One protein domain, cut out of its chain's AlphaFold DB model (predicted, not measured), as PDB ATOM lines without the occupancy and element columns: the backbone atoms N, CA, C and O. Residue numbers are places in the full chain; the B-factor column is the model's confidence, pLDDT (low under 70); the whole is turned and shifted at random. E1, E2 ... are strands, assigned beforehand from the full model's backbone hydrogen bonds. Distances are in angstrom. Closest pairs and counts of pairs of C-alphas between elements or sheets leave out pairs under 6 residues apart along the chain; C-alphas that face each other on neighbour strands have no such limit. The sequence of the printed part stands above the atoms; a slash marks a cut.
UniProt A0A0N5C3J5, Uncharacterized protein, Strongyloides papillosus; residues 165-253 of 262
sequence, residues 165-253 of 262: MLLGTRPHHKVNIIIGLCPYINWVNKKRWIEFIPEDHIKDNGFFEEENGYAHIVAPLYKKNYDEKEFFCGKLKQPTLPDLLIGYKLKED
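Overview. This is residues 165 to 253 of the 262 residues of an uncharacterized protein of Strongyloides papillosus (UniProt A0A0N5C3J5). A curled four-strand sheet, E1 E6 E5 E3, mixed, faces the small antiparallel sheet E2 E4 in a sandwich, two sheets face to face. The 89 printed residues hold six named strands, E1 to E6, and no named helix: all strand, with under half in strands. It is compact, radius of gyration of the C-alphas 13.3 A, spans 40 by 31 by 20 A.

Arrangement. E6, residues 241 to 252, is parallel to E1, residues 165 to 172: N 167 to O 247, 2.7 A. It makes a hairpin with E5, residues 230 to 238: N 231 to O 248, 2.8 A. E5 is antiparallel to E3, residues 195 to 198: N 235 to O 197, 2.8 A. E2, residues 179 to 183, is antiparallel to E4, residues 216 to 220: N 182 to O 217, 2.8 A. The closest C-alphas of E2 and E5, Cys 182 and Cys 233, are 5.5 A apart.

Along the chain. E1, 18.7 A long, begins at C-alpha 165 (102.915, 148.079, 99.537). E6, 32.0 A, ends at C-alpha 252 (114.556, 161.226, 90.653).

Size, cuts and confidence. The printed part has no cut. Links E2 to E3 and E3 to E4 are long. No printed residue is under 70 in pLDDT.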
ATOM      1  N   MET A 165     102.970 147.078  98.482       89.50
ATOM      2  CA  MET A 165     102.915 148.079  99.537       89.50
ATOM      3  C   MET A 165     104.247 148.825  99.607       89.50
ATOM      4  O   MET A 165     105.305 148.286  99.935       89.50
ATOM      5  N   LEU A 166     104.191 150.120  99.323       88.88
ATOM      6  CA  LEU A 166     105.330 151.016  99.422       88.88
ATOM      7  C   LEU A 166     105.406 151.639 100.823       88.88
ATOM      8  O   LEU A 166     104.484 152.291 101.310       88.88
ATOM      9  N   LEU A 167     106.559 151.487 101.460       87.88
ATOM     10  CA  LEU A 167     106.909 152.071 102.755       87.88
ATOM     11  C   LEU A 167     107.379 153.528 102.632       87.88
ATOM     12  O   LEU A 167     107.840 154.114 103.611       87.88
ATOM     13  N   GLY A 168     107.300 154.111 101.433       85.44
ATOM     14  CA  GLY A 168     107.483 155.539 101.191       85.44
ATOM     15  C   GLY A 168     108.210 155.884  99.914       85.44
ATOM     16  O   GLY A 168     108.480 155.028  99.077       85.44
ATOM     17  N   THR A 169     108.524 157.171  99.784       87.00
ATOM     18  CA  THR A 169     109.310 157.700  98.670       87.00
ATOM     19  C   THR A 169     110.750 157.949  99.115       87.00
ATOM     20  O   THR A 169     111.004 158.493 100.196       87.00
ATOM     21  N   ARG A 170     111.704 157.546  98.277       87.19
ATOM     22  CA  ARG A 170     113.140 157.738  98.472       87.19
ATOM     23  C   ARG A 170     113.720 158.499  97.278       87.19
ATOM     24  O   ARG A 170     113.385 158.165  96.142       87.19
ATOM     25  N   PRO A 171     114.542 159.537  97.506       88.12
ATOM     26  CA  PRO A 171     115.234 160.189  96.410       88.12
ATOM     27  C   PRO A 171     116.230 159.218  95.774       88.12
ATOM     28  O   PRO A 171     116.866 158.428  96.468       88.12
ATOM     29  N   HIS A 172     116.371 159.298  94.458       88.75
ATOM     30  CA  HIS A 172     117.312 158.505  93.682       88.75
ATOM     31  C   HIS A 172     118.163 159.435  92.814       88.75
ATOM     32  O   HIS A 172     117.631 160.312  92.139       88.75
ATOM     33  N   HIS A 173     119.481 159.238  92.828       88.00
ATOM     34  CA  HIS A 173     120.430 159.980  91.999       88.00
ATOM     35  C   HIS A 173     121.389 158.997  91.325       88.00
ATOM     36  O   HIS A 173     121.860 158.061  91.965       88.00
ATOM     37  N   LYS A 174     121.749 159.244  90.060       81.44
ATOM     38  CA  LYS A 174     122.533 158.302  89.232       81.44
ATOM     39  C   LYS A 174     123.904 157.927  89.807       81.44
ATOM     40  O   LYS A 174     124.399 156.847  89.518       81.44
ATOM     41  N   VAL A 175     124.523 158.825  90.575       82.00
ATOM     42  CA  VAL A 175     125.871 158.620  91.148       82.00
ATOM     43  C   VAL A 175     125.936 158.754  92.669       82.00
ATOM     44  O   VAL A 175     126.941 158.397  93.266       82.00
ATOM     45  N   ASN A 176     124.879 159.260  93.310       82.38
ATOM     46  CA  ASN A 176     124.844 159.441  94.763       82.38
ATOM     47  C   ASN A 176     123.751 158.527  95.312       82.38
ATOM     48  O   ASN A 176     122.621 158.963  95.546       82.38
ATOM     49  N   ILE A 177     124.084 157.238  95.388       83.69
ATOM     50  CA  ILE A 177     123.163 156.196  95.831       83.69
ATOM     51  C   ILE A 177     122.959 156.337  97.334       83.69
ATOM     52  O   ILE A 177     123.909 156.297  98.116       83.69
ATOM     53  N   ILE A 178     121.702 156.497  97.731       86.06
ATOM     54  CA  ILE A 178     121.333 156.628  99.134       86.06
ATOM     55  C   ILE A 178     121.285 155.240  99.756       86.06
ATOM     56  O   ILE A 178     120.673 154.313  99.224       86.06
ATOM     57  N   ILE A 179     121.913 155.118 100.917       89.81
ATOM     58  CA  ILE A 179     121.796 153.944 101.768       89.81
ATOM     59  C   ILE A 179     120.534 154.102 102.620       89.81
ATOM     60  O   ILE A 179     120.289 155.168 103.193       89.81
ATOM     61  N   GLY A 180     119.722 153.053 102.694       89.62
ATOM     62  CA  GLY A 180     118.478 153.053 103.450       89.62
ATOM     63  C   GLY A 180     118.245 151.746 104.189       89.62
ATOM     64  O   GLY A 180     118.947 150.758 103.990       89.62
ATOM     65  N   LEU A 181     117.239 151.759 105.059       92.31
ATOM     66  CA  LEU A 181     116.758 150.557 105.728       92.31
ATOM     67  C   LEU A 181     115.801 149.808 104.807       92.31
ATOM     68  O   LEU A 181     114.906 150.418 104.227       92.31
ATOM     69  N   CYS A 182     115.963 148.496 104.747       93.81
ATOM     70  CA  CYS A 182     114.993 147.563 104.205       93.81
ATOM     71  C   CYS A 182     114.508 146.626 105.314       93.81
ATOM     72  O   CYS A 182     115.316 146.226 106.162       93.81
ATOM     73  N   PRO A 183     113.225 146.225 105.296       94.31
ATOM     74  CA  PRO A 183     112.781 145.046 106.019       94.31
ATOM     75  C   PRO A 183     113.656 143.832 105.707       94.31
ATOM     76  O   PRO A 183     114.115 143.663 104.573       94.31
ATOM     77  N   TYR A 184     113.866 142.983 106.706       94.00
ATOM     78  CA  TYR A 184     114.577 141.719 106.549       94.00
ATOM     79  C   TYR A 184     113.843 140.581 107.274       94.00
ATOM     80  O   TYR A 184     112.684 140.729 107.663       94.00
ATOM     81  N   ILE A 185     114.485 139.422 107.425       91.31
ATOM     82  CA  ILE A 185     113.843 138.159 107.833       91.31
ATOM     83  C   ILE A 185     113.015 138.236 109.127       91.31
ATOM     84  O   ILE A 185     112.031 137.515 109.246       91.31
ATOM     85  N   ASN A 186     113.381 139.100 110.080       90.00
ATOM     86  CA  ASN A 186     112.666 139.242 111.356       90.00
ATOM     87  C   ASN A 186     111.883 140.555 111.473       90.00
ATOM     88  O   ASN A 186     111.452 140.910 112.569       90.00
ATOM     89  N   TRP A 187     111.690 141.279 110.363       90.88
ATOM     90  CA  TRP A 187     110.803 142.448 110.332       90.88
ATOM     91  C   TRP A 187     109.373 142.060 110.719       90.88
ATOM     92  O   TRP A 187     108.689 142.779 111.449       90.88
ATOM     93  N   VAL A 188     108.964 140.871 110.271       89.94
ATOM     94  CA  VAL A 188     107.811 140.143 110.789       89.94
ATOM     95  C   VAL A 188     108.317 139.129 111.807       89.94
ATOM     96  O   VAL A 188     109.248 138.371 111.540       89.94
ATOM     97  N   ASN A 189     107.708 139.094 112.989       78.50
ATOM     98  CA  ASN A 189     108.107 138.139 114.020       78.50
ATOM     99  C   ASN A 189     107.894 136.687 113.549       78.50
ATOM    100  O   ASN A 189     106.793 136.330 113.134       78.50
ATOM    101  N   LYS A 190     108.917 135.835 113.714       72.62
ATOM    102  CA  LYS A 190     108.925 134.417 113.297       72.62
ATOM    103  C   LYS A 190     107.784 133.563 113.845       72.62
ATOM    104  O   LYS A 190     107.503 132.504 113.294       72.62
ATOM    105  N   LYS A 191     107.173 133.957 114.962       71.88
ATOM    106  CA  LYS A 191     106.050 133.214 115.541       71.88
ATOM    107  C   LYS A 191     104.764 133.413 114.727       71.88
ATOM    108  O   LYS A 191     103.822 132.660 114.911       71.88
ATOM    109  N   ARG A 192     104.698 134.392 113.822       75.81
ATOM    110  CA  ARG A 192     103.476 134.743 113.087       75.81
ATOM    111  C   ARG A 192     103.248 133.843 111.872       75.81
ATOM    112  O   ARG A 192     104.142 133.174 111.377       75.81
ATOM    113  N   TRP A 193     102.012 133.864 111.383       84.56
ATOM    114  CA  TRP A 193     101.580 133.159 110.167       84.56
ATOM    115  C   TRP A 193     101.926 133.911 108.879       84.56
ATOM    116  O   TRP A 193     101.631 133.446 107.783       84.56
ATOM    117  N   ILE A 194     102.498 135.100 109.032       90.12
ATOM    118  CA  ILE A 194     102.969 135.956 107.958       90.12
ATOM    119  C   ILE A 194     104.491 135.902 108.025       90.12
ATOM    120  O   ILE A 194     105.066 135.987 109.112       90.12
ATOM    121  N   GLU A 195     105.130 135.754 106.874       92.25
ATOM    122  CA  GLU A 195     106.585 135.692 106.749       92.25
ATOM    123  C   GLU A 195     107.054 136.807 105.822       92.25
ATOM    124  O   GLU A 195     106.419 137.075 104.803       92.25
ATOM    125  N   PHE A 196     108.181 137.437 106.151       94.25
ATOM    126  CA  PHE A 196     108.868 138.319 105.218       94.25
ATOM    127  C   PHE A 196     110.055 137.604 104.580       94.25
ATOM    128  O   PHE A 196     110.937 137.099 105.275       94.25
ATOM    129  N   ILE A 197     110.100 137.613 103.249       95.56
ATOM    130  CA  ILE A 197     111.180 137.022 102.464       95.56
ATOM    131  C   ILE A 197     111.911 138.145 101.722       95.56
ATOM    132  O   ILE A 197     111.315 138.749 100.830       95.56
ATOM    133  N   PRO A 198     113.181 138.425 102.061       96.00
ATOM    134  CA  PRO A 198     113.996 139.399 101.339       96.00
ATOM    135  C   PRO A 198     114.206 139.008  99.872       96.00
ATOM    136  O   PRO A 198     114.300 137.824  99.549       96.00
ATOM    137  N   GLU A 199     114.339 140.005  98.999       95.56
ATOM    138  CA  GLU A 199     114.755 139.795  97.608       95.56
ATOM    139  C   GLU A 199     116.198 139.266  97.523       95.56
ATOM    140  O   GLU A 199     117.053 139.598  98.349       95.56
ATOM    141  N   ASP A 200     116.512 138.520  96.459       93.31
ATOM    142  CA  ASP A 200     117.846 137.927  96.262       93.31
ATOM    143  C   ASP A 200     118.967 138.975  96.233       93.31
ATOM    144  O   ASP A 200     120.068 138.725  96.708       93.31
ATOM    145  N   HIS A 201     118.687 140.168  95.703       89.31
ATOM    146  CA  HIS A 201     119.663 141.259  95.620       89.31
ATOM    147  C   HIS A 201     119.867 142.013  96.945       89.31
ATOM    148  O   HIS A 201     120.768 142.849  97.029       89.31
ATOM    149  N   ILE A 202     119.016 141.755  97.942       92.19
ATOM    150  CA  ILE A 202     119.118 142.279  99.310       92.19
ATOM    151  C   ILE A 202     119.823 141.267 100.205       92.19
ATOM    152  O   ILE A 202     120.596 141.642 101.087       92.19
ATOM    153  N   LYS A 203     119.554 139.979  99.979       87.12
ATOM    154  CA  LYS A 203     120.148 138.885 100.732       87.12
ATOM    155  C   LYS A 203     121.674 138.982 100.689       87.12
ATOM    156  O   LYS A 203     122.274 139.022  99.621       87.12
ATOM    157  N   ASP A 204     122.280 139.055 101.871       81.69
ATOM    158  CA  ASP A 204     123.732 139.150 102.065       81.69
ATOM    159  C   ASP A 204     124.402 140.380 101.402       81.69
ATOM    160  O   ASP A 204     125.624 140.424 101.260       81.69
ATOM    161  N   ASN A 205     123.622 141.404 101.026       84.38
ATOM    162  CA  ASN A 205     124.093 142.589 100.301       84.38
ATOM    163  C   ASN A 205     123.809 143.889 101.074       84.38
ATOM    164  O   ASN A 205     123.095 144.786 100.618       84.38
ATOM    165  N   GLY A 206     124.359 143.978 102.283       87.81
ATOM    166  CA  GLY A 206     124.188 145.134 103.153       87.81
ATOM    167  C   GLY A 206     124.862 144.956 104.508       87.81
ATOM    168  O   GLY A 206     125.687 144.066 104.701       87.81
ATOM    169  N   PHE A 207     124.497 145.824 105.447       91.56
ATOM    170  CA  PHE A 207     124.950 145.780 106.834       91.56
ATOM    171  C   PHE A 207     123.776 145.471 107.770       91.56
ATOM    172  O   PHE A 207     122.682 146.016 107.602       91.56
ATOM    173  N   PHE A 208     124.002 144.609 108.760       90.81
ATOM    174  CA  PHE A 208     123.005 144.247 109.764       90.81
ATOM    175  C   PHE A 208     123.279 144.950 111.085       90.81
ATOM    176  O   PHE A 208     124.422 145.035 111.520       90.81
ATOM    177  N   GLU A 209     122.206 145.376 111.746       82.94
ATOM    178  CA  GLU A 209     122.242 145.711 113.165       82.94
ATOM    179  C   GLU A 209     121.799 144.476 113.954       82.94
ATOM    180  O   GLU A 209     120.604 144.176 114.026       82.94
ATOM    181  N   GLU A 210     122.756 143.722 114.493       83.19
ATOM    182  CA  GLU A 210     122.472 142.469 115.202       83.19
ATOM    183  C   GLU A 210     121.570 142.690 116.423       83.19
ATOM    184  O   GLU A 210     120.759 141.816 116.747       83.19
ATOM    185  N   GLU A 211     121.631 143.870 117.053       84.62
ATOM    186  CA  GLU A 211     120.804 144.208 118.216       84.62
ATOM    187  C   GLU A 211     119.302 144.210 117.897       84.62
ATOM    188  O   GLU A 211     118.480 143.921 118.771       84.62
ATOM    189  N   ASN A 212     118.919 144.466 116.639       83.62
ATOM    190  CA  ASN A 212     117.518 144.390 116.212       83.62
ATOM    191  C   ASN A 212     117.084 142.971 115.809       83.62
ATOM    192  O   ASN A 212     115.969 142.775 115.319       83.62
ATOM    193  N   GLY A 213     117.968 141.985 115.984       86.38
ATOM    194  CA  GLY A 213     117.711 140.593 115.667       86.38
ATOM    195  C   GLY A 213     117.474 140.357 114.182       86.38
ATOM    196  O   GLY A 213     116.668 139.496 113.860       86.38
ATOM    197  N   TYR A 214     118.137 141.080 113.274       89.81
ATOM    198  CA  TYR A 214     117.946 140.954 111.818       89.81
ATOM    199  C   TYR A 214     116.534 141.335 111.342       89.81
ATOM    200  O   TYR A 214     116.020 140.785 110.360       89.81
ATOM    201  N   ALA A 215     115.884 142.267 112.039       91.38
ATOM    202  CA  ALA A 215     114.627 142.857 111.589       91.38
ATOM    203  C   ALA A 215     114.827 143.765 110.368       91.38
ATOM    204  O   ALA A 215     113.938 143.884 109.530       91.38
ATOM    205  N   HIS A 216     116.011 144.364 110.238       93.81
ATOM    206  CA  HIS A 216     116.335 145.261 109.134       93.81
ATOM    207  C   HIS A 216     117.730 144.987 108.589       93.81
ATOM    208  O   HIS A 216     118.618 144.537 109.315       93.81
ATOM    209  N   ILE A 217     117.918 145.344 107.323       94.12
ATOM    210  CA  ILE A 217     119.216 145.429 106.663       94.12
ATOM    211  C   ILE A 217     119.401 146.841 106.114       94.12
ATOM    212  O   ILE A 217     118.469 147.455 105.586       94.12
ATOM    213  N   VAL A 218     120.606 147.373 106.260       94.31
ATOM    214  CA  VAL A 218     121.028 148.638 105.672       94.31
ATOM    215  C   VAL A 218     121.615 148.334 104.294       94.31
ATOM    216  O   VAL A 218     122.652 147.678 104.203       94.31
ATOM    217  N   ALA A 219     120.958 148.790 103.229       93.31
ATOM    218  CA  ALA A 219     121.314 148.462 101.848       93.31
ATOM    219  C   ALA A 219     121.270 149.704 100.936       93.31
ATOM    220  O   ALA A 219     120.524 150.654 101.208       93.31
ATOM    221  N   PRO A 220     122.062 149.734  99.848       91.56
ATOM    222  CA  PRO A 220     121.956 150.783  98.843       91.56
ATOM    223  C   PRO A 220     120.615 150.675  98.106       91.56
ATOM    224  O   PRO A 220     120.267 149.617  97.585       91.56
ATOM    225  N   LEU A 221     119.873 151.780  98.027       90.31
ATOM    226  CA  LEU A 221     118.606 151.856  97.300       90.31
ATOM    227  C   LEU A 221     118.878 152.343  95.873       90.31
ATOM    228  O   LEU A 221     118.909 153.547  95.602       90.31
ATOM    229  N   TYR A 222     119.126 151.405  94.963       87.94
ATOM    230  CA  TYR A 222     119.461 151.680  93.565       87.94
ATOM    231  C   TYR A 222     118.392 151.137  92.624       87.94
ATOM    232  O   TYR A 222     117.704 150.167  92.921       87.94
ATOM    233  N   LYS A 223     118.275 151.725  91.438       88.62
ATOM    234  CA  LYS A 223     117.439 151.146  90.392       88.62
ATOM    235  C   LYS A 223     118.058 149.882  89.815       88.62
ATOM    236  O   LYS A 223     119.199 149.912  89.356       88.62
ATOM    237  N   LYS A 224     117.278 148.805  89.723       81.69
ATOM    238  CA  LYS A 224     117.703 147.581  89.030       81.69
ATOM    239  C   LYS A 224     117.850 147.793  87.515       81.69
ATOM    240  O   LYS A 224     118.695 147.158  86.889       81.69
ATOM    241  N   ASN A 225     117.073 148.706  86.927       83.62
ATOM    242  CA  ASN A 225     117.229 149.192  85.550       83.62
ATOM    243  C   ASN A 225     116.756 150.654  85.416       83.62
ATOM    244  O   ASN A 225     116.078 151.174  86.296       83.62
ATOM    245  N   TYR A 226     117.110 151.331  84.318       77.56
ATOM    246  CA  TYR A 226     116.862 152.772  84.138       77.56
ATOM    247  C   TYR A 226     115.392 153.197  84.301       77.56
ATOM    248  O   TYR A 226     115.133 154.296  84.804       77.56
ATOM    249  N   ASP A 227     114.455 152.331  83.916       83.75
ATOM    250  CA  ASP A 227     113.022 152.632  83.878       83.75
ATOM    251  C   ASP A 227     112.303 152.329  85.198       83.75
ATOM    252  O   ASP A 227     111.165 152.766  85.401       83.75
ATOM    253  N   GLU A 228     112.958 151.620  86.119       86.56
ATOM    254  CA  GLU A 228     112.341 151.218  87.377       86.56
ATOM    255  C   GLU A 228     112.113 152.427  88.288       86.56
ATOM    256  O   GLU A 228     112.998 153.253  88.521       86.56
ATOM    257  N   LYS A 229     110.884 152.547  88.793       90.06
ATOM    258  CA  LYS A 229     110.453 153.626  89.698       90.06
ATOM    259  C   LYS A 229     110.258 153.137  91.124       90.06
ATOM    260  O   LYS A 229     109.833 153.906  91.982       90.06
ATOM    261  N   GLU A 230     110.515 151.863  91.361       91.56
ATOM    262  CA  GLU A 230     110.267 151.178  92.617       91.56
ATOM    263  C   GLU A 230     111.507 150.372  92.985       91.56
ATOM    264  O   GLU A 230     112.294 149.977  92.128       91.56
ATOM    265  N   PHE A 231     111.697 150.174  94.278       92.75
ATOM    266  CA  PHE A 231     112.751 149.345  94.830       92.75
ATOM    267  C   PHE A 231     112.128 148.408  95.849       92.75
ATOM    268  O   PHE A 231     111.583 148.884  96.844       92.75
ATOM    269  N   PHE A 232     112.201 147.102  95.619       94.44
ATOM    270  CA  PHE A 232     111.603 146.113  96.509       94.44
ATOM    271  C   PHE A 232     112.650 145.493  97.421       94.44
ATOM    272  O   PHE A 232     113.660 144.971  96.963       94.44
ATOM    273  N   CYS A 233     112.385 145.537  98.722       95.25
ATOM    274  CA  CYS A 233     113.226 144.899  99.726       95.25
ATOM    275  C   CYS A 233     112.951 143.389  99.818       95.25
ATOM    276  O   CYS A 233     113.809 142.617 100.241       95.25
ATOM    277  N   GLY A 234     111.734 142.971  99.474       96.00
ATOM    278  CA  GLY A 234     111.249 141.609  99.646       96.00
ATOM    279  C   GLY A 234     109.738 141.536  99.520       96.00
ATOM    280  O   GLY A 234     109.088 142.469  99.044       96.00
ATOM    281  N   LYS A 235     109.180 140.429  99.998       96.56
ATOM    282  CA  LYS A 235     107.754 140.130  99.915       96.56
ATOM    283  C   LYS A 235     107.208 139.559 101.213       96.56
ATOM    284  O   LYS A 235     107.880 138.776 101.885       96.56
ATOM    285  N   LEU A 236     105.981 139.944 101.546       94.88
ATOM    286  CA  LEU A 236     105.204 139.330 102.615       94.88
ATOM    287  C   LEU A 236     104.419 138.148 102.060       94.88
ATOM    288  O   LEU A 236     103.589 138.312 101.169       94.88
ATOM    289  N   LYS A 237     104.647 136.968 102.627       94.94
ATOM    290  CA  LYS A 237     103.793 135.803 102.412       94.94
ATOM    291  C   LYS A 237     102.602 135.857 103.350       94.94
ATOM    292  O   LYS A 237     102.773 135.889 104.570       94.94
ATOM    293  N   GLN A 238     101.407 135.815 102.775       92.50
ATOM    294  CA  GLN A 238     100.144 135.842 103.501       92.50
ATOM    295  C   GLN A 238      99.374 134.532 103.249       92.50
ATOM    296  O   GLN A 238      99.298 134.093 102.107       92.50
ATOM    297  N   PRO A 239      98.764 133.896 104.267       87.88
ATOM    298  CA  PRO A 239      98.109 132.592 104.100       87.88
ATOM    299  C   PRO A 239      96.958 132.529 103.079       87.88
ATOM    300  O   PRO A 239      96.626 131.440 102.623       87.88
ATOM    301  N   THR A 240      96.325 133.662 102.745       87.12
ATOM    302  CA  THR A 240      95.123 133.713 101.885       87.12
ATOM    303  C   THR A 240      95.239 134.617 100.669       87.12
ATOM    304  O   THR A 240      94.283 134.720  99.904       87.12
ATOM    305  N   LEU A 241      96.374 135.290 100.496       92.50
ATOM    306  CA  LEU A 241      96.573 136.287  99.450       92.50
ATOM    307  C   LEU A 241      97.888 136.029  98.710       92.50
ATOM    308  O   LEU A 241      98.757 135.343  99.256       92.50
ATOM    309  N   PRO A 242      98.041 136.559  97.484       93.69
ATOM    310  CA  PRO A 242      99.331 136.600  96.811       93.69
ATOM    311  C   PRO A 242     100.418 137.245  97.675       93.69
ATOM    312  O   PRO A 242     100.144 137.965  98.639       93.69
ATOM    313  N   ASP A 243     101.670 136.986  97.305       95.75
ATOM    314  CA  ASP A 243     102.819 137.616  97.942       95.75
ATOM    315  C   ASP A 243     102.748 139.142  97.743       95.75
ATOM    316  O   ASP A 243     102.759 139.618  96.609       95.75
ATOM    317  N   LEU A 244     102.729 139.906  98.836       94.19
ATOM    318  CA  LEU A 244     102.692 141.369  98.795       94.19
ATOM    319  C   LEU A 244     104.121 141.920  98.728       94.19
ATOM    320  O   LEU A 244     104.899 141.764  99.674       94.19
ATOM    321  N   LEU A 245     104.480 142.577  97.627       94.62
ATOM    322  CA  LEU A 245     105.798 143.183  97.435       94.62
ATOM    323  C   LEU A 245     105.965 144.421  98.319       94.62
ATOM    324  O   LEU A 245     105.162 145.352  98.260       94.62
ATOM    325  N   ILE A 246     107.043 144.468  99.099       93.75
ATOM    326  CA  ILE A 246     107.326 145.562 100.034       93.75
ATOM    327  C   ILE A 246     108.538 146.347  99.572       93.75
ATOM    328  O   ILE A 246     109.615 145.788  99.343       93.75
ATOM    329  N   GLY A 247     108.388 147.662  99.463       92.31
ATOM    330  CA  GLY A 247     109.447 148.476  98.892       92.31
ATOM    331  C   GLY A 247     109.282 149.974  99.055       92.31
ATOM    332  O   GLY A 247     108.576 150.461  99.932       92.31
ATOM    333  N   TYR A 248     109.951 150.710  98.181       90.31
ATOM    334  CA  TYR A 248     109.941 152.162  98.125       90.31
ATOM    335  C   TYR A 248     109.660 152.636  96.711       90.31
ATOM    336  O   TYR A 248     110.152 152.061  95.744       90.31
ATOM    337  N   LYS A 249     108.945 153.753  96.597       89.62
ATOM    338  CA  LYS A 249     108.954 154.557  95.380       89.62
ATOM    339  C   LYS A 249     110.286 155.290  95.289       89.62
ATOM    340  O   LYS A 249     110.717 155.914  96.258       89.62
ATOM    341  N   LEU A 250     110.901 155.284  94.121       89.19
ATOM    342  CA  LEU A 250     112.066 156.095  93.808       89.19
ATOM    343  C   LEU A 250     111.613 157.382  93.115       89.19
ATOM    344  O   LEU A 250     110.814 157.362  92.176       89.19
ATOM    345  N   LYS A 251     112.112 158.519  93.597       88.44
ATOM    346  CA  LYS A 251     111.891 159.838  92.996       88.44
ATOM    347  C   LYS A 251     113.222 160.379  92.504       88.44
ATOM    348  O   LYS A 251     114.123 160.572  93.316       88.44
ATOM    349  N   GLU A 252     113.329 160.651  91.207       88.06
ATOM    350  CA  GLU A 252     114.556 161.226  90.653       88.06
ATOM    351  C   GLU A 252     114.900 162.562  91.318       88.06
ATOM    352  O   GLU A 252     114.052 163.446  91.491       88.06
ATOM    353  N   ASP A 253     116.169 162.684  91.678       84.25
ATOM    354  CA  ASP A 253     116.850 163.925  92.001       84.25
ATOM    355  C   ASP A 253     117.809 164.207  90.841       84.25
ATOM    356  O   ASP A 253     118.874 163.607  90.754       84.25
TER     357      ASP A 253